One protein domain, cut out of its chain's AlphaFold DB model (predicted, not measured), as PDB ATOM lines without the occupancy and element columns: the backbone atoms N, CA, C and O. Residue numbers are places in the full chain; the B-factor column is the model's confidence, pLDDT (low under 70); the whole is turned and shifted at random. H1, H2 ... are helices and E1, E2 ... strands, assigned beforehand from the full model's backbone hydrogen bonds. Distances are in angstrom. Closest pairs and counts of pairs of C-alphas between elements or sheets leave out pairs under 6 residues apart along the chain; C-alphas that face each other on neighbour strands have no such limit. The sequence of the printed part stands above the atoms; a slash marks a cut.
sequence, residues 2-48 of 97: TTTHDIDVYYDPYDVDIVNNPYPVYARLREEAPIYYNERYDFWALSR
ATOM      1  N   THR A   2      69.829  16.905  -5.554       32.25
ATOM      2  CA  THR A   2      68.699  17.743  -5.963       32.25
ATOM      3  C   THR A   2      67.544  17.377  -5.049       32.25
ATOM      4  O   THR A   2      66.981  16.296  -5.188       32.25
ATOM      5  N   THR A   3      67.262  18.213  -4.053       42.06
ATOM      6  CA  THR A   3      66.068  18.072  -3.222       42.06
ATOM      7  C   THR A   3      64.880  18.400  -4.114       42.06
ATOM      8  O   THR A   3      64.683  19.552  -4.495       42.06
ATOM      9  N   THR A   4      64.143  17.375  -4.525       41.81
ATOM     10  CA  THR A   4      62.801  17.523  -5.081       41.81
ATOM     11  C   THR A   4      62.009  18.349  -4.065       41.81
ATOM     12  O   THR A   4      61.806  17.878  -2.950       41.81
ATOM     13  N   HIS A   5      61.652  19.599  -4.390       46.91
ATOM     14  CA  HIS A   5      60.570  20.283  -3.680       46.91
ATOM     15  C   HIS A   5      59.321  19.477  -4.021       46.91
ATOM     16  O   HIS A   5      58.750  19.618  -5.104       46.91
ATOM     17  N   ASP A   6      59.020  18.518  -3.151       55.94
ATOM     18  CA  ASP A   6      57.717  17.886  -3.092       55.94
ATOM     19  C   ASP A   6      56.699  19.018  -2.953       55.94
ATOM     20  O   ASP A   6      56.925  19.962  -2.198       55.94
ATOM     21  N   ILE A   7      55.674  19.007  -3.794       59.41
ATOM     22  CA  ILE A   7      54.803  20.159  -4.032       59.41
ATOM     23  C   ILE A   7      54.224  20.609  -2.684       59.41
ATOM     24  O   ILE A   7      53.587  19.793  -2.003       59.41
ATOM     25  N   ASP A   8      54.467  21.871  -2.303       83.00
ATOM     26  CA  ASP A   8      53.974  22.464  -1.055       83.00
ATOM     27  C   ASP A   8      52.486  22.123  -0.851       83.00
ATOM     28  O   ASP A   8      51.706  22.080  -1.809       83.00
ATOM     29  N   VAL A   9      52.085  21.828   0.391       92.31
ATOM     30  CA  VAL A   9      50.695  21.454   0.699       92.31
ATOM     31  C   VAL A   9      49.743  22.547   0.212       92.31
ATOM     32  O   VAL A   9      49.889  23.713   0.564       92.31
ATOM     33  N   TYR A  10      48.736  22.158  -0.569       95.81
ATOM     34  CA  TYR A  10      47.695  23.054  -1.063       95.81
ATOM     35  C   TYR A  10      46.360  22.724  -0.401       95.81
ATOM     36  O   TYR A  10      45.919  21.573  -0.423       95.81
ATOM     37  N   TYR A  11      45.714  23.738   0.170       97.00
ATOM     38  CA  TYR A  11      44.371  23.624   0.720       97.00
ATOM     39  C   TYR A  11      43.509  24.792   0.258       97.00
ATOM     40  O   TYR A  11      43.826  25.942   0.540       97.00
ATOM     41  N   ASP A  12      42.401  24.477  -0.407       96.44
ATOM     42  CA  ASP A  12      41.382  25.422  -0.852       96.44
ATOM     43  C   ASP A  12      40.001  24.868  -0.454       96.44
ATOM     44  O   ASP A  12      39.640  23.780  -0.910       96.44
ATOM     45  N   PRO A  13      39.231  25.566   0.405       94.38
ATOM     46  CA  PRO A  13      37.909  25.109   0.832       94.38
ATOM     47  C   PRO A  13      36.844  25.172  -0.278       94.38
ATOM     48  O   PRO A  13      35.775  24.588  -0.113       94.38
ATOM     49  N   TYR A  14      37.122  25.847  -1.398       95.50
ATOM     50  CA  TYR A  14      36.237  25.971  -2.560       95.50
ATOM     51  C   TYR A  14      36.619  25.032  -3.714       95.50
ATOM     52  O   TYR A  14      35.894  24.951  -4.709       95.50
ATOM     53  N   ASP A  15      37.744  24.319  -3.609       97.38
ATOM     54  CA  ASP A  15      38.157  23.327  -4.600       97.38
ATOM     55  C   ASP A  15      37.289  22.065  -4.478       97.38
ATOM     56  O   ASP A  15      37.290  21.372  -3.460       97.38
ATOM     57  N   VAL A  16      36.530  21.762  -5.532       98.06
ATOM     58  CA  VAL A  16      35.544  20.671  -5.546       98.06
ATOM     59  C   VAL A  16      36.195  19.298  -5.359       98.06
ATOM     60  O   VAL A  16      35.597  18.425  -4.727       98.06
ATOM     61  N   ASP A  17      37.409  19.092  -5.869       97.88
ATOM     62  CA  ASP A  17      38.099  17.808  -5.745       97.88
ATOM     63  C   ASP A  17      38.576  17.595  -4.303       97.88
ATOM     64  O   ASP A  17      38.410  16.501  -3.749       97.88
ATOM     65  N   ILE A  18      39.071  18.659  -3.658       97.50
ATOM     66  CA  ILE A  18      39.415  18.640  -2.229       97.50
ATOM     67  C   ILE A  18      38.159  18.435  -1.380       97.50
ATOM     68  O   ILE A  18      38.164  17.590  -0.491       97.50
ATOM     69  N   VAL A  19      37.068  19.153  -1.656       97.56
ATOM     70  CA  VAL A  19      35.805  19.019  -0.908       97.56
ATOM     71  C   VAL A  19      35.241  17.598  -1.001       97.56
ATOM     72  O   VAL A  19      34.767  17.058  -0.001       97.56
ATOM     73  N   ASN A  20      35.326  16.961  -2.172       98.31
ATOM     74  CA  ASN A  20      34.848  15.590  -2.372       98.31
ATOM     75  C   ASN A  20      35.723  14.537  -1.673       98.31
ATOM     76  O   ASN A  20      35.211  13.493  -1.260       98.31
ATOM     77  N   ASN A  21      37.029  14.782  -1.538       98.06
ATOM     78  CA  ASN A  21      37.955  13.881  -0.853       98.06
ATOM     79  C   ASN A  21      38.996  14.656  -0.021       98.06
ATOM     80  O   ASN A  21      40.165  14.741  -0.410       98.06
ATOM     81  N   PRO A  22      38.608  15.192   1.150       98.00
ATOM     82  CA  PRO A  22      39.448  16.141   1.883       98.00
ATOM     83  C   PRO A  22      40.525  15.468   2.734       98.00
ATOM     84  O   PRO A  22      41.540  16.078   3.072       98.00
ATOM     85  N   TYR A  23      40.330  14.201   3.109       98.25
ATOM     86  CA  TYR A  23      41.177  13.522   4.090       98.25
ATOM     87  C   TYR A  23      42.661  13.424   3.704       98.25
ATOM     88  O   TYR A  23      43.485  13.613   4.604       98.25
ATOM     89  N   PRO A  24      43.039  13.184   2.430       97.81
ATOM     90  CA  PRO A  24      44.438  13.237   2.012       97.81
ATOM     91  C   PRO A  24      45.071  14.612   2.252       97.81
ATOM     92  O   PRO A  24      46.160  14.691   2.818       97.81
ATOM     93  N   VAL A  25      44.370  15.697   1.905       97.88
ATOM     94  CA  VAL A  25      44.850  17.069   2.136       97.88
ATOM     95  C   VAL A  25      44.940  17.358   3.631       97.88
ATOM     96  O   VAL A  25      45.954  17.861   4.105       97.88
ATOM     97  N   TYR A  26      43.934  16.964   4.413       98.00
ATOM     98  CA  TYR A  26      43.946  17.159   5.865       98.00
ATOM     99  C   TYR A  26      45.076  16.391   6.559       98.00
ATOM    100  O   TYR A  26      45.608  16.869   7.561       98.00
ATOM    101  N   ALA A  27      45.442  15.205   6.064       98.06
ATOM    102  CA  ALA A  27      46.584  14.454   6.578       98.06
ATOM    103  C   ALA A  27      47.892  15.223   6.353       98.06
ATOM    104  O   ALA A  27      48.606  15.482   7.322       98.06
ATOM    105  N   ARG A  28      48.124  15.692   5.121       97.38
ATOM    106  CA  ARG A  28      49.293  16.518   4.787       97.38
ATOM    107  C   ARG A  28      49.335  17.818   5.588       97.38
ATOM    108  O   ARG A  28      50.370  18.145   6.155       97.38
ATOM    109  N   LEU A  29      48.205  18.515   5.742       98.06
ATOM    110  CA  LEU A  29      48.128  19.706   6.598       98.06
ATOM    111  C   LEU A  29      48.560  19.397   8.038       98.06
ATOM    112  O   LEU A  29      49.300  20.168   8.628       98.06
ATOM    113  N   ARG A  30      48.141  18.274   8.633       98.12
ATOM    114  CA  ARG A  30      48.528  17.943  10.020       98.12
ATOM    115  C   ARG A  30      50.010  17.606  10.176       98.12
ATOM    116  O   ARG A  30      50.583  17.877  11.241       98.12
ATOM    117  N   GLU A  31      50.596  16.973   9.167       97.25
ATOM    118  CA  GLU A  31      51.967  16.459   9.199       97.25
ATOM    119  C   GLU A  31      52.989  17.518   8.776       97.25
ATOM    120  O   GLU A  31      53.972  17.728   9.486       97.25
ATOM    121  N   GLU A  32      52.716  18.223   7.682       96.69
ATOM    122  CA  GLU A  32      53.666  19.102   6.997       96.69
ATOM    123  C   GLU A  32      53.432  20.590   7.319       96.69
ATOM    124  O   GLU A  32      54.394  21.328   7.519       96.69
ATOM    125  N   ALA A  33      52.171  21.034   7.422       96.94
ATOM    126  CA  ALA A  33      51.805  22.450   7.583       96.94
ATOM    127  C   ALA A  33      50.661  22.662   8.603       96.94
ATOM    128  O   ALA A  33      49.560  23.078   8.234       96.94
ATOM    129  N   PRO A  34      50.877  22.361   9.902       97.12
ATOM    130  CA  PRO A  34      49.804  22.342  10.904       97.12
ATOM    131  C   PRO A  34      49.168  23.710  11.176       97.12
ATOM    132  O   PRO A  34      48.015  23.773  11.609       97.12
ATOM    133  N   ILE A  35      49.927  24.773  10.904       97.94
ATOM    134  CA  ILE A  35      49.483  26.162  10.840       97.94
ATOM    135  C   ILE A  35      49.720  26.597   9.393       97.94
ATOM    136  O   ILE A  35      50.835  26.965   9.024       97.94
ATOM    137  N   TYR A  36      48.694  26.455   8.562       97.94
ATOM    138  CA  TYR A  36      48.766  26.719   7.129       97.94
ATOM    139  C   TYR A  36      48.270  28.128   6.833       97.94
ATOM    140  O   TYR A  36      47.232  28.531   7.354       97.94
ATOM    141  N   TYR A  37      48.986  28.857   5.985       97.00
ATOM    142  CA  TYR A  37      48.528  30.135   5.456       97.00
ATOM    143  C   TYR A  37      48.106  29.954   4.000       97.00
ATOM    144  O   TYR A  37      48.887  29.480   3.175       97.00
ATOM    145  N   ASN A  38      46.865  30.321   3.692       96.44
ATOM    146  CA  ASN A  38      46.356  30.363   2.335       96.44
ATOM    147  C   ASN A  38      46.513  31.790   1.792       96.44
ATOM    148  O   ASN A  38      45.759  32.680   2.175       96.44
ATOM    149  N   GLU A  39      47.463  32.001   0.880       94.88
ATOM    150  CA  GLU A  39      47.702  33.324   0.278       94.88
ATOM    151  C   GLU A  39      46.570  33.774  -0.655       94.88
ATOM    152  O   GLU A  39      46.307  34.967  -0.783       94.88
ATOM    153  N   ARG A  40      45.895  32.827  -1.322       94.06
ATOM    154  CA  ARG A  40      44.858  33.119  -2.322       94.06
ATOM    155  C   ARG A  40      43.632  33.776  -1.699       94.06
ATOM    156  O   ARG A  40      43.045  34.661  -2.315       94.06
ATOM    157  N   TYR A  41      43.244  33.307  -0.521       94.88
ATOM    158  CA  TYR A  41      42.079  33.795   0.203       94.88
ATOM    159  C   TYR A  41      42.450  34.423   1.548       94.88
ATOM    160  O   TYR A  41      41.565  34.574   2.373       94.88
ATOM    161  N   ASP A  42      43.722  34.750   1.787       94.56
ATOM    162  CA  ASP A  42      44.213  35.463   2.977       94.56
ATOM    163  C   ASP A  42      43.631  34.943   4.310       94.56
ATOM    164  O   ASP A  42      42.924  35.644   5.040       94.56
ATOM    165  N   PHE A  43      43.878  33.665   4.619       95.62
ATOM    166  CA  PHE A  43      43.470  33.086   5.902       95.62
ATOM    167  C   PHE A  43      44.476  32.085   6.458       95.62
ATOM    168  O   PHE A  43      45.279  31.487   5.741       95.62
ATOM    169  N   TRP A  44      44.375  31.859   7.766       96.81
ATOM    170  CA  TRP A  44      45.106  30.817   8.477       96.81
ATOM    171  C   TRP A  44      44.206  29.615   8.768       96.81
ATOM    172  O   TRP A  44      43.072  29.782   9.212       96.81
ATOM    173  N   ALA A  45      44.723  28.401   8.578       97.56
ATOM    174  CA  ALA A  45      44.073  27.151   8.955       97.56
ATOM    175  C   ALA A  45      44.878  26.401  10.019       97.56
ATOM    176  O   ALA A  45      46.082  26.177   9.875       97.56
ATOM    177  N   LEU A  46      44.173  25.953  11.056       98.38
ATOM    178  CA  LEU A  46      44.683  25.029  12.063       98.38
ATOM    179  C   LEU A  46      44.141  23.633  11.765       98.38
ATOM    180  O   LEU A  46      42.932  23.451  11.639       98.38
ATOM    181  N   SER A  47      45.022  22.640  11.656       98.25
ATOM    182  CA  SER A  47      44.621  21.290  11.227       98.25
ATOM    183  C   SER A  47      44.767  20.219  12.309       98.25
ATOM    184  O   SER A  47      44.134  19.160  12.235       98.25
ATOM    185  N   ARG A  48      45.597  20.459  13.333       98.38
ATOM    186  CA  ARG A  48      45.776  19.526  14.451       98.38
ATOM    187  C   ARG A  48      44.687  19.731  15.491       98.38
ATOM    188  O   ARG A  48      44.445  20.847  15.936       98.38
TER     189      ARG A  48
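This is residues 2 to 48 of the 97 residues of an uncharacterized protein of Mycobacterium xenopi 4042 (UniProt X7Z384). A small two-stranded hairpin, E1 and E2, and two short helices, H2 and H1, follow one another round an open C, with the hairpin at one end, H2 in the middle and H1 at the other end. Residues 9 to 13, part of the long stretch 2 to 15 with no named element, run along the longest axis through the opening of this C, and before them residues 2 to 7 stick out along the same axis as a free tail that makes much of the length. The printed part has 47 residues with two named helices and two named strands, in the order H1, H2, E1, E2; the sheet has the order E1 - E2 and is antiparallel. The class is mixed, helices and strands, with under half of the residues in named elements. The whole is only just compact, close to loose, with a radius of gyration of the C-alphas of 11.1 A, and its elongated outline spans 34 by 22 by 21 A.

E1 is residues 35 to 38, 10.0 A from first to last C-alpha, and begins with C-alpha 35 at (49.483, 26.162, 10.840). E2 is residues 43 to 46, 10.2 A long, and ends with C-alpha 46 at (44.683, 25.029, 12.063). H2, the longest helix, is residues 23 to 31 and measures 12.3 A. H1 is residues 16 to 20, 6.0 A long, and begins with C-alpha 16 at (35.544, 20.671, -5.546). Residues 2 to 15 hold no named element.

E1 and E2 form a hairpin of antiparallel neighbours, with 152 degrees between their directions. The C-alphas of Tyr 37 and Trp 44 face each other at 4.6 A. N 36 and O 45 are 2.9 A apart and N 45 and O 36 are 2.8 A apart, both within hydrogen-bond range. H2 and E1 have 2 pairs of C-alphas within 8 A, the closest being those of Leu 29 and Tyr 36 at 7.1 A. H2 and E2 are apart, but only just, at 8.3 A. H1 and H2 are close but not clearly touching; their closest C-alphas, those of Ile 18 and Val 25, are 7.1 A apart. H1 is apart from E1 and from E2. In H1 and H2 every O i to N i+4 pair is within hydrogen-bond range.

The two C-alphas farthest apart are those of Thr 2 and Asn 20, at 34.1 A. The printed part runs from residue 2 to residue 48 and has no cut. The links from H1 to H2, H2 to E1 and E1 to E2 are tight. The mean pLDDT of the printed part is 90.2; residues 2 to 7, which stand free, are under 70 in this predicted model.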